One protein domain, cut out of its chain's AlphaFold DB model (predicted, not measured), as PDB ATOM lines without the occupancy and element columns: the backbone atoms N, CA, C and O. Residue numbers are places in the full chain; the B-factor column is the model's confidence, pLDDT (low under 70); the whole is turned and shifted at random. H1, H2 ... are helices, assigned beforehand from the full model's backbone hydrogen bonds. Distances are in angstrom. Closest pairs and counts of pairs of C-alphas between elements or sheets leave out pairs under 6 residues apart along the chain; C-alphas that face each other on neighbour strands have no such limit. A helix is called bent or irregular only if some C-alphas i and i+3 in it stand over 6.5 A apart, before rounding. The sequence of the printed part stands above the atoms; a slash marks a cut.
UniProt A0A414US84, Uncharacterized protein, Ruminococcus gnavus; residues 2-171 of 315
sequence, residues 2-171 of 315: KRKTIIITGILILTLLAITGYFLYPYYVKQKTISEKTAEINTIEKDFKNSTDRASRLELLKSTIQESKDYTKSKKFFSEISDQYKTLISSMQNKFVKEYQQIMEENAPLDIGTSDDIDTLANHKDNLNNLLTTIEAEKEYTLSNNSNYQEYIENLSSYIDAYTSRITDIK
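Overview. This is residues 2 to 171 of the 315 residues of an uncharacterized protein of Ruminococcus gnavus (UniProt A0A414US84). A long, staggered rod of five helices runs back and forth along one axis, with the first part of the long helix H1, residues 2 to 28, sticking out as a free arm at one end. The rest of H1 packs with H2 and the earlier part of H3, and further along the rod the later part of H3 packs on H4, with H5 folded back along H4 at the other end. The printed part has 170 residues with five named helices, H1 to H5 in chain order, and no named strand; the class is all helix. The whole is extended, with a radius of gyration of the C-alphas of 28.3 A and spans of 111 by 29 by 23 A.

Along the chain. The longest helix, H1, residues 2 to 50, begins at C-alpha 2 at (2.093, -80.153, 51.005) and measures 70.3 A from first to last C-alpha. It has a kink of 25 degrees near residue 25 and is neither bent nor irregular, but only just: C-alphas 23 and 26 are 6.5 A apart. H2 is residues 54 to 72, 27.3 A, and H3 is residues 79 to 106, 40.6 A, beginning at C-alpha 79 at (-7.939, -31.450, 35.389). H4, residues 118 to 142, 32.8 A, has a kink of 49 degrees near residue 136 and is irregular, with C-alphas 137 and 140 8.0 A apart. H5, residues 149 to 171, 33.3 A, ends at C-alpha 171 at (-28.392, 19.463, 10.207).

Arrangement. The five helices form an up and down bundle, each running against the one before it. H1 touches H3 with residues 34 to 48 alone, the same way at a shallow tilt of 11 degrees; the closest C-alphas are those of Ile 34 and Ile 81, 6.6 A apart. H1 and H2 form a helical hairpin, closest at the C-alphas of Phe 48 and Arg 57, 5.7 A. H2 and H3 form another, closest at Ser 68 and Tyr 85, C-alphas 5.9 A apart. H3 touches H4 with residues 92 to 104 alone, opposite ways at a shallow tilt of 10 degrees; the C-alphas of Gln 93 and Thr 142 are closest, 4.8 A. H4 and H5 touch, with the closest C-alphas, Lys 125 and Ile 160, 5.4 A apart. H1 is apart from H4 and H5, and H2 from H5. Every O i to N i+4 pair is within hydrogen-bond range in H2 and H5; in H1 43 of 45 are, in H3 23 of 24 and in H4 19 of 21.

Size, cuts and confidence. The two farthest C-alphas, Lys 2 and Lys 171, are 111.9 A apart. The printed part has no cut; the link from H3 to H4, 11 residues, is long. Mean pLDDT of the printed part is 87.6, with residues 2 to 21 and 145 to 149 under 70.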
ATOM      1  N   LYS A   2       3.213 -80.601  51.870       53.53
ATOM      2  CA  LYS A   2       2.093 -80.153  51.005       53.53
ATOM      3  C   LYS A   2       1.066 -79.187  51.639       53.53
ATOM      4  O   LYS A   2       0.702 -78.204  51.012       53.53
ATOM      5  N   ARG A   3       0.633 -79.411  52.889       55.56
ATOM      6  CA  ARG A   3      -0.394 -78.575  53.556       55.56
ATOM      7  C   ARG A   3       0.081 -77.148  53.876       55.56
ATOM      8  O   ARG A   3      -0.686 -76.211  53.719       55.56
ATOM      9  N   LYS A   4       1.348 -76.980  54.283       53.66
ATOM     10  CA  LYS A   4       1.940 -75.658  54.565       53.66
ATOM     11  C   LYS A   4       2.184 -74.871  53.273       53.66
ATOM     12  O   LYS A   4       1.911 -73.680  53.242       53.66
ATOM     13  N   THR A   5       2.608 -75.543  52.200       55.72
ATOM     14  CA  THR A   5       2.786 -74.920  50.879       55.72
ATOM     15  C   THR A   5       1.456 -74.420  50.305       55.72
ATOM     16  O   THR A   5       1.395 -73.278  49.879       55.72
ATOM     17  N   ILE A   6       0.369 -75.202  50.393       65.38
ATOM     18  CA  ILE A   6      -0.972 -74.793  49.919       65.38
ATOM     19  C   ILE A   6      -1.504 -73.561  50.672       65.38
ATOM     20  O   ILE A   6      -2.064 -72.660  50.053       65.38
ATOM     21  N   ILE A   7      -1.302 -73.492  51.993       66.44
ATOM     22  CA  ILE A   7      -1.730 -72.342  52.809       66.44
ATOM     23  C   ILE A   7      -0.939 -71.081  52.432       66.44
ATOM     24  O   ILE A   7      -1.532 -70.020  52.259       66.44
ATOM     25  N   ILE A   8       0.380 -71.199  52.250       65.25
ATOM     26  CA  ILE A   8       1.234 -70.069  51.857       65.25
ATOM     27  C   ILE A   8       0.848 -69.556  50.462       65.25
ATOM     28  O   ILE A   8       0.699 -68.349  50.289       65.25
ATOM     29  N   THR A   9       0.607 -70.443  49.489       59.94
ATOM     30  CA  THR A   9       0.172 -70.050  48.137       59.94
ATOM     31  C   THR A   9      -1.212 -69.388  48.146       59.94
ATOM     32  O   THR A   9      -1.417 -68.400  47.448       59.94
ATOM     33  N   GLY A  10      -2.152 -69.875  48.965       64.94
ATOM     34  CA  GLY A  10      -3.484 -69.273  49.110       64.94
ATOM     35  C   GLY A  10      -3.456 -67.869  49.721       64.94
ATOM     36  O   GLY A  10      -4.149 -66.976  49.234       64.94
ATOM     37  N   ILE A  11      -2.611 -67.643  50.734       68.31
ATOM     38  CA  ILE A  11      -2.406 -66.313  51.335       68.31
ATOM     39  C   ILE A  11      -1.778 -65.355  50.316       68.31
ATOM     40  O   ILE A  11      -2.233 -64.220  50.202       68.31
ATOM     41  N   LEU A  12      -0.810 -65.821  49.518       54.91
ATOM     42  CA  LEU A  12      -0.159 -65.027  48.467       54.91
ATOM     43  C   LEU A  12      -1.152 -64.540  47.395       54.91
ATOM     44  O   LEU A  12      -1.115 -63.374  47.000       54.91
ATOM     45  N   ILE A  13      -2.084 -65.401  46.972       64.19
ATOM     46  CA  ILE A  13      -3.140 -65.059  46.004       64.19
ATOM     47  C   ILE A  13      -4.144 -64.065  46.606       64.19
ATOM     48  O   ILE A  13      -4.514 -63.096  45.946       64.19
ATOM     49  N   LEU A  14      -4.542 -64.245  47.869       65.50
ATOM     50  CA  LEU A  14      -5.423 -63.308  48.582       65.50
ATOM     51  C   LEU A  14      -4.785 -61.927  48.750       65.50
ATOM     52  O   LEU A  14      -5.451 -60.917  48.532       65.50
ATOM     53  N   THR A  15      -3.490 -61.864  49.069       59.25
ATOM     54  CA  THR A  15      -2.766 -60.589  49.134       59.25
ATOM     55  C   THR A  15      -2.640 -59.935  47.759       59.25
ATOM     56  O   THR A  15      -2.853 -58.734  47.652       59.25
ATOM     57  N   LEU A  16      -2.391 -60.701  46.689       58.72
ATOM     58  CA  LEU A  16      -2.356 -60.180  45.315       58.72
ATOM     59  C   LEU A  16      -3.726 -59.652  44.853       58.72
ATOM     60  O   LEU A  16      -3.789 -58.621  44.185       58.72
ATOM     61  N   LEU A  17      -4.825 -60.302  45.248       63.12
ATOM     62  CA  LEU A  17      -6.194 -59.846  44.979       63.12
ATOM     63  C   LEU A  17      -6.568 -58.599  45.792       63.12
ATOM     64  O   LEU A  17      -7.197 -57.686  45.267       63.12
ATOM     65  N   ALA A  18      -6.140 -58.516  47.054       64.81
ATOM     66  CA  ALA A  18      -6.338 -57.326  47.879       64.81
ATOM     67  C   ALA A  18      -5.534 -56.125  47.350       64.81
ATOM     68  O   ALA A  18      -6.055 -55.013  47.295       64.81
ATOM     69  N   ILE A  19      -4.296 -56.356  46.899       64.56
ATOM     70  CA  ILE A  19      -3.443 -55.336  46.274       64.56
ATOM     71  C   ILE A  19      -4.064 -54.864  44.953       64.56
ATOM     72  O   ILE A  19      -4.227 -53.664  44.750       64.56
ATOM     73  N   THR A  20      -4.477 -55.780  44.073       64.62
ATOM     74  CA  THR A  20      -5.126 -55.406  42.802       64.62
ATOM     75  C   THR A  20      -6.461 -54.691  43.025       64.62
ATOM     76  O   THR A  20      -6.701 -53.671  42.386       64.62
ATOM     77  N   GLY A  21      -7.289 -55.123  43.979       69.25
ATOM     78  CA  GLY A  21      -8.520 -54.420  44.365       69.25
ATOM     79  C   GLY A  21      -8.273 -53.008  44.912       69.25
ATOM     80  O   GLY A  21      -8.967 -52.069  44.518       69.25
ATOM     81  N   TYR A  22      -7.252 -52.835  45.759       71.31
ATOM     82  CA  TYR A  22      -6.846 -51.530  46.294       71.31
ATOM     83  C   TYR A  22      -6.379 -50.566  45.195       71.31
ATOM     84  O   TYR A  22      -6.736 -49.392  45.227       71.31
ATOM     85  N   PHE A  23      -5.638 -51.052  44.192       73.06
ATOM     86  CA  PHE A  23      -5.191 -50.231  43.060       73.06
ATOM     87  C   PHE A  23      -6.301 -49.949  42.027       73.06
ATOM     88  O   PHE A  23      -6.322 -48.867  41.439       73.06
ATOM     89  N   LEU A  24      -7.248 -50.872  41.814       78.06
ATOM     90  CA  LEU A  24      -8.332 -50.719  40.830       78.06
ATOM     91  C   LEU A  24      -9.470 -49.798  41.303       78.06
ATOM     92  O   LEU A  24     -10.066 -49.091  40.490       78.06
ATOM     93  N   TYR A  25      -9.769 -49.768  42.603       80.25
ATOM     94  CA  TYR A  25     -10.842 -48.941  43.167       80.25
ATOM     95  C   TYR A  25     -10.703 -47.423  42.897       80.25
ATOM     96  O   TYR A  25     -11.647 -46.836  42.362       80.25
ATOM     97  N   PRO A  26      -9.568 -46.751  43.191       81.81
ATOM     98  CA  PRO A  26      -9.411 -45.318  42.924       81.81
ATOM     99  C   PRO A  26      -9.462 -44.987  41.426       81.81
ATOM    100  O   PRO A  26      -9.977 -43.935  41.049       81.81
ATOM    101  N   TYR A  27      -9.004 -45.904  40.567       84.12
ATOM    102  CA  TYR A  27      -9.141 -45.776  39.116       84.12
ATOM    103  C   TYR A  27     -10.615 -45.813  38.680       84.12
ATOM    104  O   TYR A  27     -11.053 -44.945  37.925       84.12
ATOM    105  N   TYR A  28     -11.405 -46.755  39.208       84.81
ATOM    106  CA  TYR A  28     -12.844 -46.834  38.936       84.81
ATOM    107  C   TYR A  28     -13.594 -45.579  39.403       84.81
ATOM    108  O   TYR A  28     -14.395 -45.026  38.651       84.81
ATOM    109  N   VAL A  29     -13.312 -45.084  40.616       85.00
ATOM    110  CA  VAL A  29     -13.936 -43.859  41.151       85.00
ATOM    111  C   VAL A  29     -13.603 -42.640  40.289       85.00
ATOM    112  O   VAL A  29     -14.502 -41.845  39.995       85.00
ATOM    113  N   LYS A  30     -12.344 -42.506  39.844       88.88
ATOM    114  CA  LYS A  30     -11.927 -41.451  38.912       88.88
ATOM    115  C   LYS A  30     -12.733 -41.517  37.614       88.88
ATOM    116  O   LYS A  30     -13.369 -40.530  37.261       88.88
ATOM    117  N   GLN A  31     -12.764 -42.673  36.951       89.12
ATOM    118  CA  GLN A  31     -13.457 -42.818  35.665       89.12
ATOM    119  C   GLN A  31     -14.970 -42.624  35.774       89.12
ATOM    120  O   GLN A  31     -15.569 -41.974  34.921       89.12
ATOM    121  N   LYS A  32     -15.594 -43.123  36.847       90.00
ATOM    122  CA  LYS A  32     -17.015 -42.881  37.115       90.00
ATOM    123  C   LYS A  32     -17.305 -41.387  37.285       90.00
ATOM    124  O   LYS A  32     -18.227 -40.883  36.657       90.00
ATOM    125  N   THR A  33     -16.483 -40.680  38.064       89.38
ATOM    126  CA  THR A  33     -16.635 -39.230  38.276       89.38
ATOM    127  C   THR A  33     -16.460 -38.448  36.971       89.38
ATOM    128  O   THR A  33     -17.242 -37.541  36.702       89.38
ATOM    129  N   ILE A  34     -15.464 -38.808  36.151       90.25
ATOM    130  CA  ILE A  34     -15.242 -38.199  34.830       90.25
ATOM    131  C   ILE A  34     -16.447 -38.425  33.920       90.25
ATOM    132  O   ILE A  34     -16.935 -37.468  33.329       90.25
ATOM    133  N   SER A  35     -16.965 -39.651  33.851       91.62
ATOM    134  CA  SER A  35     -18.136 -39.985  33.033       91.62
ATOM    135  C   SER A  35     -19.386 -39.200  33.446       91.62
ATOM    136  O   SER A  35     -20.023 -38.573  32.601       91.62
ATOM    137  N   GLU A  36     -19.699 -39.165  34.746       92.62
ATOM    138  CA  GLU A  36     -20.849 -38.425  35.288       92.62
ATOM    139  C   GLU A  36     -20.747 -36.928  34.967       92.62
ATOM    140  O   GLU A  36     -21.673 -36.351  34.399       92.62
ATOM    141  N   LYS A  37     -19.589 -36.309  35.230       93.69
ATOM    142  CA  LYS A  37     -19.384 -34.882  34.949       93.69
ATOM    143  C   LYS A  37     -19.353 -34.556  33.461       93.69
ATOM    144  O   LYS A  37     -19.887 -33.527  33.062       93.69
ATOM    145  N   THR A  38     -18.800 -35.440  32.635       93.94
ATOM    146  CA  THR A  38     -18.838 -35.285  31.174       93.94
ATOM    147  C   THR A  38     -20.288 -35.296  30.674       93.94
ATOM    148  O   THR A  38     -20.653 -34.488  29.826       93.94
ATOM    149  N   ALA A  39     -21.145 -36.170  31.215       94.75
ATOM    150  CA  ALA A  39     -22.563 -36.206  30.855       94.75
ATOM    151  C   ALA A  39     -23.310 -34.924  31.269       94.75
ATOM    152  O   ALA A  39     -24.122 -34.416  30.493       94.75
ATOM    153  N   GLU A  40     -23.010 -34.373  32.448       95.38
ATOM    154  CA  GLU A  40     -23.556 -33.086  32.903       95.38
ATOM    155  C   GLU A  40     -23.124 -31.934  31.980       95.38
ATOM    156  O   GLU A  40     -23.976 -31.208  31.472       95.38
ATOM    157  N   ILE A  41     -21.828 -31.822  31.668       97.06
ATOM    158  CA  ILE A  41     -21.281 -30.799  30.756       97.06
ATOM    159  C   ILE A  41     -21.924 -30.898  29.366       97.06
ATOM    160  O   ILE A  41     -22.346 -29.886  28.808       97.06
ATOM    161  N   ASN A  42     -22.066 -32.109  28.823       95.19
ATOM    162  CA  ASN A  42     -22.728 -32.326  27.533       95.19
ATOM    163  C   ASN A  42     -24.213 -31.933  27.560       95.19
ATOM    164  O   ASN A  42     -24.759 -31.497  26.545       95.19
ATOM    165  N   THR A  43     -24.875 -32.091  28.708       97.00
ATOM    166  CA  THR A  43     -26.265 -31.655  28.888       97.00
ATOM    167  C   THR A  43     -26.348 -30.132  28.845       97.00
ATOM    168  O   THR A  43     -27.117 -29.600  28.051       97.00
ATOM    169  N   ILE A  44     -25.473 -29.433  29.577       97.06
ATOM    170  CA  ILE A  44     -25.374 -27.965  29.543       97.06
ATOM    171  C   ILE A  44     -25.094 -27.468  28.118       97.06
ATOM    172  O   ILE A  44     -25.746 -26.539  27.642       97.06
ATOM    173  N   GLU A  45     -24.156 -28.095  27.401       96.62
ATOM    174  CA  GLU A  45     -23.843 -27.729  26.016       96.62
ATOM    175  C   GLU A  45     -25.067 -27.859  25.102       96.62
ATOM    176  O   GLU A  45     -25.348 -26.976  24.284       96.62
ATOM    177  N   LYS A  46     -25.805 -28.965  25.231       97.00
ATOM    178  CA  LYS A  46     -27.021 -29.215  24.458       97.00
ATOM    179  C   LYS A  46     -28.101 -28.186  24.781       97.00
ATOM    180  O   LYS A  46     -28.716 -27.657  23.855       97.00
ATOM    181  N   ASP A  47     -28.313 -27.890  26.056       96.38
ATOM    182  CA  ASP A  47     -29.319 -26.928  26.503       96.38
ATOM    183  C   ASP A  47     -28.981 -25.515  26.016       96.38
ATOM    184  O   ASP A  47     -29.854 -24.815  25.503       96.38
ATOM    185  N   PHE A  48     -27.701 -25.132  26.040       97.12
ATOM    186  CA  PHE A  48     -27.240 -23.865  25.472       97.12
ATOM    187  C   PHE A  48     -27.517 -23.768  23.970       97.12
ATOM    188  O   PHE A  48     -28.050 -22.763  23.502       97.12
ATOM    189  N   LYS A  49     -27.168 -24.813  23.207       94.50
ATOM    190  CA  LYS A  49     -27.361 -24.849  21.747       94.50
ATOM    191  C   LYS A  49     -28.836 -24.820  21.350       94.50
ATOM    192  O   LYS A  49     -29.167 -24.227  20.328       94.50
ATOM    193  N   ASN A  50     -29.701 -25.458  22.136       94.44
ATOM    194  CA  ASN A  50     -31.138 -25.523  21.868       94.44
ATOM    195  C   ASN A  50     -31.901 -24.290  22.371       94.44
ATOM    196  O   ASN A  50     -33.054 -24.094  21.989       94.44
ATOM    197  N   SER A  51     -31.288 -23.469  23.226       92.81
ATOM    198  CA  SER A  51     -31.911 -22.261  23.755       92.81
ATOM    199  C   SER A  51     -32.037 -21.181  22.677       92.81
ATOM    200  O   SER A  51     -31.044 -20.643  22.176       92.81
ATOM    201  N   THR A  52     -33.277 -20.833  22.328       87.44
ATOM    202  CA  THR A  52     -33.593 -19.757  21.375       87.44
ATOM    203  C   THR A  52     -33.515 -18.371  22.014       87.44
ATOM    204  O   THR A  52     -33.158 -17.406  21.338       87.44
ATOM    205  N   ASP A  53     -33.752 -18.274  23.321       93.50
ATOM    206  CA  ASP A  53     -33.708 -17.030  24.084       93.50
ATOM    207  C   ASP A  53     -32.276 -16.646  24.498       93.50
ATOM    208  O   ASP A  53     -31.522 -17.437  25.069       93.50
ATOM    209  N   ARG A  54     -31.895 -15.396  24.226       94.88
ATOM    210  CA  ARG A  54     -30.553 -14.877  24.520       94.88
ATOM    211  C   ARG A  54     -30.306 -14.728  26.022       94.88
ATOM    212  O   ARG A  54     -29.204 -15.028  26.479       94.88
ATOM    213  N   ALA A  55     -31.313 -14.302  26.787       96.12
ATOM    214  CA  ALA A  55     -31.179 -14.125  28.233       96.12
ATOM    215  C   ALA A  55     -30.941 -15.472  28.933       96.12
ATOM    216  O   ALA A  55     -30.037 -15.601  29.755       96.12
ATOM    217  N   SER A  56     -31.667 -16.509  28.519       96.06
ATOM    218  CA  SER A  56     -31.479 -17.886  28.981       96.06
ATOM    219  C   SER A  56     -30.080 -18.413  28.660       96.06
ATOM    220  O   SER A  56     -29.439 -19.014  29.522       96.06
ATOM    221  N   ARG A  57     -29.559 -18.146  27.451       97.06
ATOM    222  CA  ARG A  57     -28.162 -18.470  27.103       97.06
ATOM    223  C   ARG A  57     -27.167 -17.779  28.040       97.06
ATOM    224  O   ARG A  57     -26.181 -18.400  28.435       97.06
ATOM    225  N   LEU A  58     -27.414 -16.518  28.400       97.81
ATOM    226  CA  LEU A  58     -26.523 -15.745  29.271       97.81
ATOM    227  C   LEU A  58     -26.525 -16.304  30.698       97.81
ATOM    228  O   LEU A  58     -25.458 -16.485  31.285       97.81
ATOM    229  N   GLU A  59     -27.696 -16.626  31.241       97.31
ATOM    230  CA  GLU A  59     -27.809 -17.239  32.567       97.31
ATOM    231  C   GLU A  59     -27.128 -18.608  32.624       97.31
ATOM    232  O   GLU A  59     -26.392 -18.891  33.571       97.31
ATOM    233  N   LEU A  60     -27.270 -19.422  31.575       97.88
ATOM    234  CA  LEU A  60     -26.595 -20.715  31.492       97.88
ATOM    235  C   LEU A  60     -25.066 -20.560  31.412       97.88
ATOM    236  O   LEU A  60     -24.324 -21.335  32.014       97.88
ATOM    237  N   LEU A  61     -24.564 -19.538  30.711       97.75
ATOM    238  CA  LEU A  61     -23.136 -19.212  30.703       97.75
ATOM    239  C   LEU A  61     -22.650 -18.811  32.104       97.75
ATOM    240  O   LEU A  61     -21.630 -19.326  32.567       97.75
ATOM    241  N   LYS A  62     -23.382 -17.933  32.801       97.44
ATOM    242  CA  LYS A  62     -23.054 -17.513  34.174       97.44
ATOM    243  C   LYS A  62     -23.000 -18.705  35.126       97.44
ATOM    244  O   LYS A  62     -22.021 -18.840  35.864       97.44
ATOM    245  N   SER A  63     -24.005 -19.583  35.085       97.81
ATOM    246  CA  SER A  63     -24.042 -20.779  35.933       97.81
ATOM    247  C   SER A  63     -22.881 -21.719  35.614       97.81
ATOM    248  O   SER A  63     -22.186 -22.143  36.529       97.81
ATOM    249  N   THR A  64     -22.575 -21.950  34.335       97.75
ATOM    250  CA  THR A  64     -21.457 -22.810  33.902       97.75
ATOM    251  C   THR A  64     -20.102 -22.268  34.359       97.75
ATOM    252  O   THR A  64     -19.246 -23.022  34.828       97.75
ATOM    253  N   ILE A  65     -19.890 -20.949  34.265       96.44
ATOM    254  CA  ILE A  65     -18.683 -20.289  34.785       96.44
ATOM    255  C   ILE A  65     -18.566 -20.509  36.295       96.44
ATOM    256  O   ILE A  65     -17.475 -20.800  36.793       96.44
ATOM    257  N   GLN A  66     -19.669 -20.369  37.029       96.69
ATOM    258  CA  GLN A  66     -19.685 -20.551  38.475       96.69
ATOM    259  C   GLN A  66     -19.444 -22.015  38.871       96.69
ATOM    260  O   GLN A  66     -18.573 -22.283  39.696       96.69
ATOM    261  N   GLU A  67     -20.118 -22.966  38.222       96.25
ATOM    262  CA  GLU A  67     -19.912 -24.404  38.421       96.25
ATOM    263  C   GLU A  67     -18.468 -24.820  38.149       96.25
ATOM    264  O   GLU A  67     -17.883 -25.563  38.936       96.25
ATOM    265  N   SER A  68     -17.858 -24.301  37.081       95.31
ATOM    266  CA  SER A  68     -16.444 -24.520  36.772       95.31
ATOM    267  C   SER A  68     -15.538 -24.015  37.902       95.31
ATOM    268  O   SER A  68     -14.686 -24.756  38.406       95.31
ATOM    269  N   LYS A  69     -15.761 -22.784  38.389       95.25
ATOM    270  CA  LYS A  69     -15.016 -22.215  39.529       95.25
ATOM    271  C   LYS A  69     -15.173 -23.064  40.789       95.25
ATOM    272  O   LYS A  69     -14.183 -23.305  41.482       95.25
ATOM    273  N   ASP A  70     -16.375 -23.529  41.092       95.88
ATOM    274  CA  ASP A  70     -16.632 -24.347  42.279       95.88
ATOM    275  C   ASP A  70     -16.042 -25.756  42.135       95.88
ATOM    276  O   ASP A  70     -15.457 -26.289  43.084       95.88
ATOM    277  N   TYR A  71     -16.077 -26.327  40.928       94.06
ATOM    278  CA  TYR A  71     -15.474 -27.618  40.612       94.06
ATOM    279  C   TYR A  71     -13.954 -27.622  40.830       94.06
ATOM    280  O   TYR A  71     -13.430 -28.565  41.434       94.06
ATOM    281  N   THR A  72     -13.249 -26.556  40.427       91.81
ATOM    282  CA  THR A  72     -11.789 -26.430  40.632       91.81
ATOM    283  C   THR A  72     -11.369 -26.440  42.104       91.81
ATOM    284  O   THR A  72     -10.237 -26.798  42.420       91.81
ATOM    285  N   LYS A  73     -12.281 -26.106  43.025       94.25
ATOM    286  CA  LYS A  73     -12.051 -26.121  44.480       94.25
ATOM    287  C   LYS A  73     -12.465 -27.443  45.137       94.25
ATOM    288  O   LYS A  73     -12.305 -27.614  46.345       94.25
ATOM    289  N   SER A  74     -13.050 -28.367  44.376       90.31
ATOM    290  CA  SER A  74     -13.649 -29.587  44.916       90.31
ATOM    291  C   SER A  74     -12.607 -30.657  45.268       90.31
ATOM    292  O   SER A  74     -11.570 -30.798  44.625       90.31
ATOM    293  N   LYS A  75     -12.913 -31.505  46.263       84.69
ATOM    294  CA  LYS A  75     -12.061 -32.660  46.631       84.69
ATOM    295  C   LYS A  75     -12.017 -33.763  45.561       84.69
ATOM    296  O   LYS A  75     -11.183 -34.656  45.647       84.69
ATOM    297  N   LYS A  76     -12.931 -33.725  44.583       85.62
ATOM    298  CA  LYS A  76     -13.024 -34.657  43.445       85.62
ATOM    299  C   LYS A  76     -12.555 -33.988  42.147       85.62
ATOM    300  O   LYS A  76     -13.125 -34.212  41.078       85.62
ATOM    301  N   PHE A  77     -11.549 -33.126  42.268       90.62
ATOM    302  CA  PHE A  77     -10.983 -32.393  41.153       90.62
ATOM    303  C   PHE A  77     -10.149 -33.302  40.247       90.62
ATOM    304  O   PHE A  77      -9.231 -33.994  40.692       90.62
ATOM    305  N   PHE A  78     -10.449 -33.234  38.956       91.62
ATOM    306  CA  PHE A  78      -9.675 -33.811  37.873       91.62
ATOM    307  C   PHE A  78      -9.509 -32.740  36.794       91.62
ATOM    308  O   PHE A  78     -10.494 -32.154  36.342       91.62
ATOM    309  N   SER A  79      -8.265 -32.493  36.373       91.75
ATOM    310  CA  SER A  79      -7.939 -31.450  35.389       91.75
ATOM    311  C   SER A  79      -8.707 -31.616  34.076       91.75
ATOM    312  O   SER A  79      -9.170 -30.635  33.520       91.75
ATOM    313  N   GLU A  80      -8.936 -32.859  33.650       92.94
ATOM    314  CA  GLU A  80      -9.686 -33.195  32.435       92.94
ATOM    315  C   GLU A  80     -11.110 -32.614  32.423       92.94
ATOM    316  O   GLU A  80     -11.540 -32.059  31.416       92.94
ATOM    317  N   ILE A  81     -11.828 -32.650  33.553       94.38
ATOM    318  CA  ILE A  81     -13.161 -32.031  33.660       94.38
ATOM    319  C   ILE A  81     -13.043 -30.498  33.616       94.38
ATOM    320  O   ILE A  81     -13.877 -29.823  33.018       94.38
ATOM    321  N   SER A  82     -11.989 -29.928  34.209       94.50
ATOM    322  CA  SER A  82     -11.733 -28.483  34.138       94.50
ATOM    323  C   SER A  82     -11.453 -28.016  32.706       94.50
ATOM    324  O   SER A  82     -11.900 -26.935  32.319       94.50
ATOM    325  N   ASP A  83     -10.743 -28.822  31.914       95.50
ATOM    326  CA  ASP A  83     -10.474 -28.547  30.500       95.50
ATOM    327  C   ASP A  83     -11.758 -28.631  29.661       95.50
ATOM    328  O   ASP A  83     -11.984 -27.790  28.784       95.50
ATOM    329  N   GLN A  84     -12.649 -29.581  29.973       96.12
ATOM    330  CA  GLN A  84     -13.982 -29.658  29.366       96.12
ATOM    331  C   GLN A  84     -14.824 -28.414  29.685       96.12
ATOM    332  O   GLN A  84     -15.348 -27.788  28.763       96.12
ATOM    333  N   TYR A  85     -14.897 -27.987  30.953       96.81
ATOM    334  CA  TYR A  85     -15.584 -26.744  31.325       96.81
ATOM    335  C   TYR A  85     -14.993 -25.527  30.607       96.81
ATOM    336  O   TYR A  85     -15.741 -24.707  30.079       96.81
ATOM    337  N   LYS A  86     -13.660 -25.401  30.543       95.44
ATOM    338  CA  LYS A  86     -12.994 -24.304  29.824       95.44
ATOM    339  C   LYS A  86     -13.375 -24.289  28.342       95.44
ATOM    340  O   LYS A  86     -13.640 -23.220  27.790       95.44
ATOM    341  N   THR A  87     -13.428 -25.461  27.714       95.25
ATOM    342  CA  THR A  87     -13.829 -25.625  26.309       95.25
ATOM    343  C   THR A  87     -15.286 -25.217  26.098       95.25
ATOM    344  O   THR A  87     -15.573 -24.420  25.203       95.25
ATOM    345  N   LEU A  88     -16.197 -25.693  26.953       96.81
ATOM    346  CA  LEU A  88     -17.615 -25.340  26.907       96.81
ATOM    347  C   LEU A  88     -17.830 -23.831  27.093       96.81
ATOM    348  O   LEU A  88     -18.470 -23.201  26.255       96.81
ATOM    349  N   ILE A  89     -17.240 -23.238  28.133       96.19
ATOM    350  CA  ILE A  89     -17.337 -21.797  28.419       96.19
ATOM    351  C   ILE A  89     -16.841 -20.978  27.223       96.19
ATOM    352  O   ILE A  89     -17.524 -20.052  26.794       96.19
ATOM    353  N   SER A  90     -15.703 -21.356  26.632       93.62
ATOM    354  CA  SER A  90     -15.158 -20.666  25.453       93.62
ATOM    355  C   SER A  90     -16.109 -20.748  24.252       93.62
ATOM    356  O   SER A  90     -16.307 -19.768  23.537       93.62
ATOM    357  N   SER A  91     -16.736 -21.908  24.033       93.62
ATOM    358  CA  SER A  91     -17.736 -22.103  22.975       93.62
ATOM    359  C   SER A  91     -18.978 -21.227  23.190       93.62
ATOM    360  O   SER A  91     -19.432 -20.554  22.261       93.62
ATOM    361  N   MET A  92     -19.488 -21.175  24.423       95.56
ATOM    362  CA  MET A  92     -20.632 -20.339  24.797       95.56
ATOM    363  C   MET A  92     -20.319 -18.846  24.624       95.56
ATOM    364  O   MET A  92     -21.099 -18.129  24.003       95.56
ATOM    365  N   GLN A  93     -19.160 -18.381  25.095       93.88
ATOM    366  CA  GLN A  93     -18.698 -16.996  24.929       93.88
ATOM    367  C   GLN A  93     -18.570 -16.604  23.453       93.88
ATOM    368  O   GLN A  93     -19.076 -15.563  23.038       93.88
ATOM    369  N   ASN A  94     -17.991 -17.480  22.626       91.31
ATOM    370  CA  ASN A  94     -17.866 -17.247  21.184       91.31
ATOM    371  C   ASN A  94     -19.216 -17.056  20.482       91.31
ATOM    372  O   ASN A  94     -19.276 -16.368  19.464       91.31
ATOM    373  N   LYS A  95     -20.305 -17.648  20.988       93.38
ATOM    374  CA  LYS A  95     -21.643 -17.412  20.433       93.38
ATOM    375  C   LYS A  95     -22.073 -15.955  20.626       93.38
ATOM    376  O   LYS A  95     -22.535 -15.356  19.662       93.38
ATOM    377  N   PHE A  96     -21.866 -15.389  21.814       93.75
ATOM    378  CA  PHE A  96     -22.160 -13.980  22.096       93.75
ATOM    379  C   PHE A  96     -21.276 -13.036  21.284       93.75
ATOM    380  O   PHE A  96     -21.785 -12.114  20.660       93.75
ATOM    381  N   VAL A  97     -19.971 -13.318  21.208       90.31
ATOM    382  CA  VAL A  97     -19.034 -12.508  20.411       90.31
ATOM    383  C   VAL A  97     -19.458 -12.433  18.943       90.31
ATOM    384  O   VAL A  97     -19.445 -11.354  18.361       90.31
ATOM    385  N   LYS A  98     -19.895 -13.552  18.354       90.62
ATOM    386  CA  LYS A  98     -20.410 -13.571  16.977       90.62
ATOM    387  C   LYS A  98     -21.696 -12.764  16.805       90.62
ATOM    388  O   LYS A  98     -21.861 -12.126  15.776       90.62
ATOM    389  N   GLU A  99     -22.597 -12.801  17.788       92.56
ATOM    390  CA  GLU A  99     -23.815 -11.976  17.769       92.56
ATOM    391  C   GLU A  99     -23.461 -10.484  17.790       92.56
ATOM    392  O   GLU A  99     -24.030  -9.715  17.021       92.56
ATOM    393  N   TYR A 100     -22.487 -10.080  18.611       92.81
ATOM    394  CA  TYR A 100     -22.010  -8.699  18.615       92.81
ATOM    395  C   TYR A 100     -21.437  -8.307  17.254       92.81
ATOM    396  O   TYR A 100     -21.842  -7.288  16.698       92.81
ATOM    397  N   GLN A 101     -20.520  -9.124  16.723       90.62
ATOM    398  CA  GLN A 101     -19.849  -8.870  15.446       90.62
ATOM    399  C   GLN A 101     -20.854  -8.686  14.317       90.62
ATOM    400  O   GLN A 101     -20.743  -7.728  13.563       90.62
ATOM    401  N   GLN A 102     -21.868  -9.548  14.255       93.31
ATOM    402  CA  GLN A 102     -22.929  -9.445  13.264       93.31
ATOM    403  C   GLN A 102     -23.655  -8.094  13.345       93.31
ATOM    404  O   GLN A 102     -23.777  -7.408  12.337       93.31
ATOM    405  N   ILE A 103     -24.092  -7.678  14.540       94.75
ATOM    406  CA  ILE A 103     -24.783  -6.390  14.718       94.75
ATOM    407  C   ILE A 103     -23.858  -5.225  14.337       94.75
ATOM    408  O   ILE A 103     -24.299  -4.259  13.717       94.75
ATOM    409  N   MET A 104     -22.573  -5.301  14.681       92.12
ATOM    410  CA  MET A 104     -21.600  -4.267  14.326       92.12
ATOM    411  C   MET A 104     -21.366  -4.186  12.809       92.12
ATOM    412  O   MET A 104     -21.305  -3.084  12.274       92.12
ATOM    413  N   GLU A 105     -21.264  -5.322  12.115       91.94
ATOM    414  CA  GLU A 105     -21.112  -5.397  10.654       91.94
ATOM    415  C   GLU A 105     -22.354  -4.874   9.921       91.94
ATOM    416  O   GLU A 105     -22.227  -4.075   8.996       91.94
ATOM    417  N   GLU A 106     -23.552  -5.253  10.372       94.44
ATOM    418  CA  GLU A 106     -24.835  -4.801   9.809       94.44
ATOM    419  C   GLU A 106     -25.053  -3.285   9.944       94.44
ATOM    420  O   GLU A 106     -25.841  -2.704   9.198       94.44
ATOM    421  N   ASN A 107     -24.367  -2.637  10.890       94.56
ATOM    422  CA  ASN A 107     -24.490  -1.204  11.165       94.56
ATOM    423  C   ASN A 107     -23.187  -0.431  10.901       94.56
ATOM    424  O   ASN A 107     -23.069   0.735  11.288       94.56
ATOM    425  N   ALA A 108     -22.202  -1.054  10.248       92.50
ATOM    426  CA  ALA A 108     -20.939  -0.408   9.928       92.50
ATOM    427  C   ALA A 108     -21.165   0.821   9.021       92.50
ATOM    428  O   ALA A 108     -22.008   0.767   8.125       92.50
ATOM    429  N   PRO A 109     -20.410   1.919   9.205       86.75
ATOM    430  CA  PRO A 109     -20.589   3.175   8.476       86.75
ATOM    431  C   PRO A 109     -19.999   3.115   7.056       86.75
ATOM    432  O   PRO A 109     -19.266   4.012   6.630       86.75
ATOM    433  N   LEU A 110     -20.290   2.045   6.318       78.50
ATOM    434  CA  LEU A 110     -19.943   1.935   4.906       78.50
ATOM    435  C   LEU A 110     -20.704   3.030   4.142       78.50
ATOM    436  O   LEU A 110     -21.915   3.167   4.282       78.50
ATOM    437  N   ASP A 111     -19.977   3.848   3.380       79.19
ATOM    438  CA  ASP A 111     -20.518   4.934   2.547       79.19
ATOM    439  C   ASP A 111     -21.277   6.061   3.285       79.19
ATOM    440  O   ASP A 111     -21.982   6.868   2.666       79.19
ATOM    441  N   ILE A 112     -21.064   6.204   4.600       85.94
ATOM    442  CA  ILE A 112     -21.763   7.179   5.456       85.94
ATOM    443  C   ILE A 112     -21.669   8.637   4.972       85.94
ATOM    444  O   ILE A 112     -22.612   9.415   5.124       85.94
ATOM    445  N   GLY A 113     -20.547   9.011   4.348       76.31
ATOM    446  CA  GLY A 113     -20.299  10.375   3.871       76.31
ATOM    447  C   GLY A 113     -21.207  10.813   2.719       76.31
ATOM    448  O   GLY A 113     -21.238  11.997   2.395       76.31
ATOM    449  N   THR A 114     -21.943   9.881   2.110       79.94
ATOM    450  CA  THR A 114     -22.832  10.148   0.969       79.94
ATOM    451  C   THR A 114     -24.316  10.142   1.333       79.94
ATOM    452  O   THR A 114     -25.122  10.690   0.586       79.94
ATOM    453  N   SER A 115     -24.688   9.565   2.480       87.25
ATOM    454  CA  SER A 115     -26.082   9.518   2.928       87.25
ATOM    455  C   SER A 115     -26.497  10.838   3.574       87.25
ATOM    456  O   SER A 115     -25.780  11.342   4.441       87.25
ATOM    457  N   ASP A 116     -27.649  11.373   3.173       88.75
ATOM    458  CA  ASP A 116     -28.323  12.517   3.809       88.75
ATOM    459  C   ASP A 116     -29.598  12.086   4.581       88.75
ATOM    460  O   ASP A 116     -30.312  12.926   5.130       88.75
ATOM    461  N   ASP A 117     -29.894  10.779   4.641       94.00
ATOM    462  CA  ASP A 117     -31.057  10.227   5.347       94.00
ATOM    463  C   ASP A 117     -30.787  10.129   6.856       94.00
ATOM    464  O   ASP A 117     -30.235   9.147   7.360       94.00
ATOM    465  N   ILE A 118     -31.171  11.182   7.580       94.69
ATOM    466  CA  ILE A 118     -30.968  11.296   9.029       94.69
ATOM    467  C   ILE A 118     -31.617  10.137   9.793       94.69
ATOM    468  O   ILE A 118     -31.029   9.688  10.778       94.69
ATOM    469  N   ASP A 119     -32.781   9.643   9.367       95.12
ATOM    470  CA  ASP A 119     -33.506   8.600  10.096       95.12
ATOM    471  C   ASP A 119     -32.764   7.266   9.999       95.12
ATOM    472  O   ASP A 119     -32.533   6.598  11.009       95.12
ATOM    473  N   THR A 120     -32.298   6.906   8.800       94.06
ATOM    474  CA  THR A 120     -31.461   5.714   8.603       94.06
ATOM    475  C   THR A 120     -30.149   5.814   9.388       94.06
ATOM    476  O   THR A 120     -29.768   4.868  10.082       94.06
ATOM    477  N   LEU A 121     -29.476   6.971   9.354       95.62
ATOM    478  CA  LEU A 121     -28.242   7.203  10.120       95.62
ATOM    479  C   LEU A 121     -28.473   7.108  11.639       95.62
ATOM    480  O   LEU A 121     -27.651   6.536  12.358       95.62
ATOM    481  N   ALA A 122     -29.586   7.654  12.137       96.56
ATOM    482  CA  ALA A 122     -29.958   7.593  13.547       96.56
ATOM    483  C   ALA A 122     -30.258   6.154  13.987       96.56
ATOM    484  O   ALA A 122     -29.762   5.725  15.025       96.56
ATOM    485  N   ASN A 123     -30.972   5.383  13.164       96.56
ATOM    486  CA  ASN A 123     -31.261   3.977  13.446       96.56
ATOM    487  C   ASN A 123     -29.978   3.141  13.581       96.56
ATOM    488  O   ASN A 123     -29.835   2.386  14.543       96.56
ATOM    489  N   HIS A 124     -29.015   3.300  12.665       95.94
ATOM    490  CA  HIS A 124     -27.725   2.610  12.770       95.94
ATOM    491  C   HIS A 124     -26.959   3.003  14.037       95.94
ATOM    492  O   HIS A 124     -26.458   2.138  14.759       95.94
ATOM    493  N   LYS A 125     -26.914   4.301  14.350       96.81
ATOM    494  CA  LYS A 125     -26.308   4.812  15.584       96.81
ATOM    495  C   LYS A 125     -26.958   4.214  16.834       96.81
ATOM    496  O   LYS A 125     -26.246   3.811  17.755       96.81
ATOM    497  N   ASP A 126     -28.281   4.163  16.890       98.00
ATOM    498  CA  ASP A 126     -29.014   3.661  18.051       98.00
ATOM    499  C   ASP A 126     -28.812   2.155  18.233       98.00
ATOM    500  O   ASP A 126     -28.582   1.698  19.355       98.00
ATOM    501  N   ASN A 127     -28.782   1.385  17.143       97.62
ATOM    502  CA  ASN A 127     -28.424  -0.035  17.180       97.62
ATOM    503  C   ASN A 127     -27.024  -0.256  17.769       97.62
ATOM    504  O   ASN A 127     -26.848  -1.119  18.633       97.62
ATOM    505  N   LEU A 128     -26.039   0.545  17.353       96.94
ATOM    506  CA  LEU A 128     -24.679   0.481  17.890       96.94
ATOM    507  C   LEU A 128     -24.627   0.891  19.371       96.94
ATOM    508  O   LEU A 128     -23.989   0.202  20.163       96.94
ATOM    509  N   ASN A 129     -25.340   1.942  19.790       96.94
ATOM    510  CA  ASN A 129     -25.436   2.336  21.207       96.94
ATOM    511  C   ASN A 129     -26.077   1.248  22.083       96.94
ATOM    512  O   ASN A 129     -25.615   0.970  23.195       96.94
ATOM    513  N   ASN A 130     -27.130   0.603  21.582       97.44
ATOM    514  CA  ASN A 130     -27.779  -0.510  22.269       97.44
ATOM    515  C   ASN A 130     -26.832  -1.708  22.395       97.44
ATOM    516  O   ASN A 130     -26.773  -2.344  23.453       97.44
ATOM    517  N   LEU A 131     -26.050  -1.992  21.348       95.88
ATOM    518  CA  LEU A 131     -25.006  -3.012  21.378       95.88
ATOM    519  C   LEU A 131     -23.913  -2.673  22.404       95.88
ATOM    520  O   LEU A 131     -23.563  -3.542  23.202       95.88
ATOM    521  N   LEU A 132     -23.429  -1.425  22.442       94.25
ATOM    522  CA  LEU A 132     -22.454  -0.957  23.438       94.25
ATOM    523  C   LEU A 132     -22.948  -1.229  24.860       94.25
ATOM    524  O   LEU A 132     -22.270  -1.892  25.642       94.25
ATOM    525  N   THR A 133     -24.170  -0.781  25.153       95.31
ATOM    526  CA  THR A 133     -24.813  -0.935  26.466       95.31
ATOM    527  C   THR A 133     -24.948  -2.408  26.855       95.31
ATOM    528  O   THR A 133     -24.670  -2.798  27.990       95.31
ATOM    529  N   THR A 134     -25.354  -3.246  25.899       94.44
ATOM    530  CA  THR A 134     -25.514  -4.693  26.089       94.44
ATOM    531  C   THR A 134     -24.187  -5.343  26.466       94.44
ATOM    532  O   THR A 134     -24.098  -6.026  27.488       94.44
ATOM    533  N   ILE A 135     -23.132  -5.054  25.702       91.81
ATOM    534  CA  ILE A 135     -21.791  -5.577  25.949       91.81
ATOM    535  C   ILE A 135     -21.261  -5.106  27.307       91.81
ATOM    536  O   ILE A 135     -20.728  -5.912  28.070       91.81
ATOM    537  N   GLU A 136     -21.418  -3.827  27.649       90.38
ATOM    538  CA  GLU A 136     -20.952  -3.282  28.927       90.38
ATOM    539  C   GLU A 136     -21.560  -3.994  30.138       90.38
ATOM    540  O   GLU A 136     -20.848  -4.233  31.118       90.38
ATOM    541  N   ALA A 137     -22.838  -4.368  30.051       93.06
ATOM    542  CA  ALA A 137     -23.562  -5.049  31.118       93.06
ATOM    543  C   ALA A 137     -23.135  -6.514  31.318       93.06
ATOM    544  O   ALA A 137     -23.292  -7.059  32.411       93.06
ATOM    545  N   GLU A 138     -22.605  -7.176  30.285       92.50
ATOM    546  CA  GLU A 138     -22.351  -8.625  30.309       92.50
ATOM    547  C   GLU A 138     -20.901  -9.029  29.993       92.50
ATOM    548  O   GLU A 138     -20.579 -10.225  29.966       92.50
ATOM    549  N   LYS A 139     -20.006  -8.055  29.790       89.56
ATOM    550  CA  LYS A 139     -18.597  -8.269  29.422       89.56
ATOM    551  C   LYS A 139     -17.846  -9.212  30.353       89.56
ATOM    552  O   LYS A 139     -17.050 -10.015  29.884       89.56
ATOM    553  N   GLU A 140     -18.134  -9.178  31.654       90.06
ATOM    554  CA  GLU A 140     -17.458 -10.025  32.649       90.06
ATOM    555  C   GLU A 140     -17.675 -11.527  32.418       90.06
ATOM    556  O   GLU A 140     -16.860 -12.351  32.838       90.06
ATOM    557  N   TYR A 141     -18.772 -11.890  31.750       92.69
ATOM    558  CA  TYR A 141     -19.139 -13.279  31.482       92.69
ATOM    559  C   TYR A 141     -18.907 -13.661  30.031       92.69
ATOM    560  O   TYR A 141     -18.455 -14.771  29.757       92.69
ATOM    561  N   THR A 142     -19.224 -12.765  29.100       91.75
ATOM    562  CA  THR A 142     -19.216 -13.070  27.664       91.75
ATOM    563  C   THR A 142     -17.842 -12.897  27.023       91.75
ATOM    564  O   THR A 142     -17.598 -13.478  25.968       91.75
ATOM    565  N   LEU A 143     -16.919 -12.177  27.669       86.12
ATOM    566  CA  LEU A 143     -15.610 -11.841  27.115       86.12
ATOM    567  C   LEU A 143     -14.493 -12.340  28.037       86.12
ATOM    568  O   LEU A 143     -14.216 -11.776  29.092       86.12
ATOM    569  N   SER A 144     -13.829 -13.427  27.652       71.88
ATOM    570  CA  SER A 144     -12.723 -14.019  28.412       71.88
ATOM    571  C   SER A 144     -11.369 -13.448  27.978       71.88
ATOM    572  O   SER A 144     -10.939 -13.720  26.866       71.88
ATOM    573  N   ASN A 145     -10.692 -12.691  28.861       62.06
ATOM    574  CA  ASN A 145      -9.275 -12.247  28.816       62.06
ATOM    575  C   ASN A 145      -8.656 -11.896  27.436       62.06
ATOM    576  O   ASN A 145      -7.438 -11.969  27.274       62.06
ATOM    577  N   ASN A 146      -9.453 -11.507  26.441       52.56
ATOM    578  CA  ASN A 146      -9.002 -11.383  25.061       52.56
ATOM    579  C   ASN A 146      -8.584  -9.941  24.763       52.56
ATOM    580  O   ASN A 146      -9.380  -9.008  24.860       52.56
ATOM    581  N   SER A 147      -7.329  -9.786  24.360       53.59
ATOM    582  CA  SER A 147      -6.665  -8.531  23.993       53.59
ATOM    583  C   SER A 147      -7.339  -7.754  22.855       53.59
ATOM    584  O   SER A 147      -7.067  -6.571  22.704       53.59
ATOM    585  N   ASN A 148      -8.253  -8.375  22.102       62.00
ATOM    586  CA  ASN A 148      -8.945  -7.755  20.964       62.00
ATOM    587  C   ASN A 148     -10.301  -7.119  21.339       62.00
ATOM    588  O   ASN A 148     -11.041  -6.674  20.468       62.00
ATOM    589  N   TYR A 149     -10.667  -7.093  22.627       64.62
ATOM    590  CA  TYR A 149     -11.921  -6.479  23.075       64.62
ATOM    591  C   TYR A 149     -11.868  -4.948  23.109       64.62
ATOM    592  O   TYR A 149     -12.861  -4.296  22.800       64.62
ATOM    593  N   GLN A 150     -10.725  -4.364  23.482       72.94
ATOM    594  CA  GLN A 150     -10.597  -2.907  23.434       72.94
ATOM    595  C   GLN A 150     -10.742  -2.401  22.005       72.94
ATOM    596  O   GLN A 150     -11.557  -1.520  21.781       72.94
ATOM    597  N   GLU A 151     -10.085  -3.051  21.045       77.56
ATOM    598  CA  GLU A 151     -10.252  -2.766  19.617       77.56
ATOM    599  C   GLU A 151     -11.723  -2.886  19.178       77.56
ATOM    600  O   GLU A 151     -12.230  -2.059  18.427       77.56
ATOM    601  N   TYR A 152     -12.446  -3.881  19.700       76.31
ATOM    602  CA  TYR A 152     -13.868  -4.064  19.420       76.31
ATOM    603  C   TYR A 152     -14.735  -2.892  19.918       76.31
ATOM    604  O   TYR A 152     -15.592  -2.397  19.187       76.31
ATOM    605  N   ILE A 153     -14.509  -2.432  21.151       81.25
ATOM    606  CA  ILE A 153     -15.223  -1.278  21.718       81.25
ATOM    607  C   ILE A 153     -14.797   0.027  21.050       81.25
ATOM    608  O   ILE A 153     -15.651   0.855  20.757       81.25
ATOM    609  N   GLU A 154     -13.508   0.195  20.761       87.75
ATOM    610  CA  GLU A 154     -12.969   1.365  20.066       87.75
ATOM    611  C   GLU A 154     -13.576   1.514  18.670       87.75
ATOM    612  O   GLU A 154     -14.021   2.605  18.317       87.75
ATOM    613  N   ASN A 155     -13.686   0.421  17.906       89.06
ATOM    614  CA  ASN A 155     -14.360   0.425  16.605       89.06
ATOM    615  C   ASN A 155     -15.827   0.845  16.734       89.06
ATOM    616  O   ASN A 155     -16.315   1.672  15.966       89.06
ATOM    617  N   LEU A 156     -16.526   0.309  17.731       92.31
ATOM    618  CA  LEU A 156     -17.938   0.593  17.938       92.31
ATOM    619  C   LEU A 156     -18.177   2.054  18.354       92.31
ATOM    620  O   LEU A 156     -19.048   2.718  17.790       92.31
ATOM    621  N   SER A 157     -17.361   2.586  19.269       92.62
ATOM    622  CA  SER A 157     -17.353   4.011  19.615       92.62
ATOM    623  C   SER A 157     -17.023   4.880  18.401       92.62
ATOM    624  O   SER A 157     -17.741   5.838  18.128       92.62
ATOM    625  N   SER A 158     -16.016   4.503  17.607       94.19
ATOM    626  CA  SER A 158     -15.659   5.224  16.382       94.19
ATOM    627  C   SER A 158     -16.812   5.270  15.376       94.19
ATOM    628  O   SER A 158     -16.992   6.290  14.711       94.19
ATOM    629  N   TYR A 159     -17.598   4.199  15.245       95.31
ATOM    630  CA  TYR A 159     -18.765   4.184  14.360       95.31
ATOM    631  C   TYR A 159     -19.869   5.110  14.878       95.31
ATOM    632  O   TYR A 159     -20.422   5.895  14.106       95.31
ATOM    633  N   ILE A 160     -20.159   5.076  16.182       96.25
ATOM    634  CA  ILE A 160     -21.137   5.971  16.822       96.25
ATOM    635  C   ILE A 160     -20.752   7.444  16.618       96.25
ATOM    636  O   ILE A 160     -21.619   8.275  16.311       96.25
ATOM    637  N   ASP A 161     -19.466   7.769  16.742       95.19
ATOM    638  CA  ASP A 161     -18.942   9.120  16.533       95.19
ATOM    639  C   ASP A 161     -19.048   9.552  15.066       95.19
ATOM    640  O   ASP A 161     -19.448  10.687  14.787       95.19
ATOM    641  N   ALA A 162     -18.778   8.648  14.119       95.31
ATOM    642  CA  ALA A 162     -18.945   8.911  12.690       95.31
ATOM    643  C   ALA A 162     -20.408   9.242  12.340       95.31
ATOM    644  O   ALA A 162     -20.669  10.253  11.684       95.31
ATOM    645  N   TYR A 163     -21.374   8.458  12.837       97.12
ATOM    646  CA  TYR A 163     -22.803   8.757  12.661       97.12
ATOM    647  C   TYR A 163     -23.216  10.061  13.328       97.12
ATOM    648  O   TYR A 163     -23.940  10.860  12.733       97.12
ATOM    649  N   THR A 164     -22.738  10.315  14.543       96.62
ATOM    650  CA  THR A 164     -23.046  11.558  15.261       96.62
ATOM    651  C   THR A 164     -22.528  12.779  14.505       96.62
ATOM    652  O   THR A 164     -23.269  13.753  14.349       96.62
ATOM    653  N   SER A 165     -21.303  12.707  13.987       95.56
ATOM    654  CA  SER A 165     -20.697  13.774  13.187       95.56
ATOM    655  C   SER A 165     -21.489  14.002  11.902       95.56
ATOM    656  O   SER A 165     -21.959  15.110  11.664       95.56
ATOM    657  N   ARG A 166     -21.772  12.941  11.134       95.81
ATOM    658  CA  ARG A 166     -22.511  13.056   9.869       95.81
ATOM    659  C   ARG A 166     -23.909  13.648  10.050       95.81
ATOM    660  O   ARG A 166     -24.302  14.529   9.291       95.81
ATOM    661  N   ILE A 167     -24.658  13.192  11.054       96.31
ATOM    662  CA  ILE A 167     -25.989  13.736  11.372       96.31
ATOM    663  C   ILE A 167     -25.898  15.230  11.715       96.31
ATOM    664  O   ILE A 167     -26.792  16.001  11.362       96.31
ATOM    665  N   THR A 168     -24.834  15.639  12.406       96.12
ATOM    666  CA  THR A 168     -24.608  17.042  12.773       96.12
ATOM    667  C   THR A 168     -24.311  17.881  11.531       96.12
ATOM    668  O   THR A 168     -25.005  18.871  11.311       96.12
ATOM    669  N   ASP A 169     -23.407  17.425  10.659       95.25
ATOM    670  CA  ASP A 169     -23.069  18.100   9.398       95.25
ATOM    671  C   ASP A 169     -24.305  18.320   8.511       95.25
ATOM    672  O   ASP A 169     -24.500  19.402   7.955       95.25
ATOM    673  N   ILE A 170     -25.177  17.310   8.393       95.81
ATOM    674  CA  ILE A 170     -26.414  17.417   7.602       95.81
ATOM    675  C   ILE A 170     -27.340  18.481   8.199       95.81
ATOM    676  O   ILE A 170     -27.862  19.324   7.468       95.81
ATOM    677  N   LYS A 171     -27.536  18.479   9.525       95.62
ATOM    678  CA  LYS A 171     -28.392  19.463  10.207       95.62
ATOM    679  C   LYS A 171     -27.860  20.885  10.059       95.62
ATOM    680  O   LYS A 171     -28.642  21.812   9.848       95.62
TER     681      LYS A 171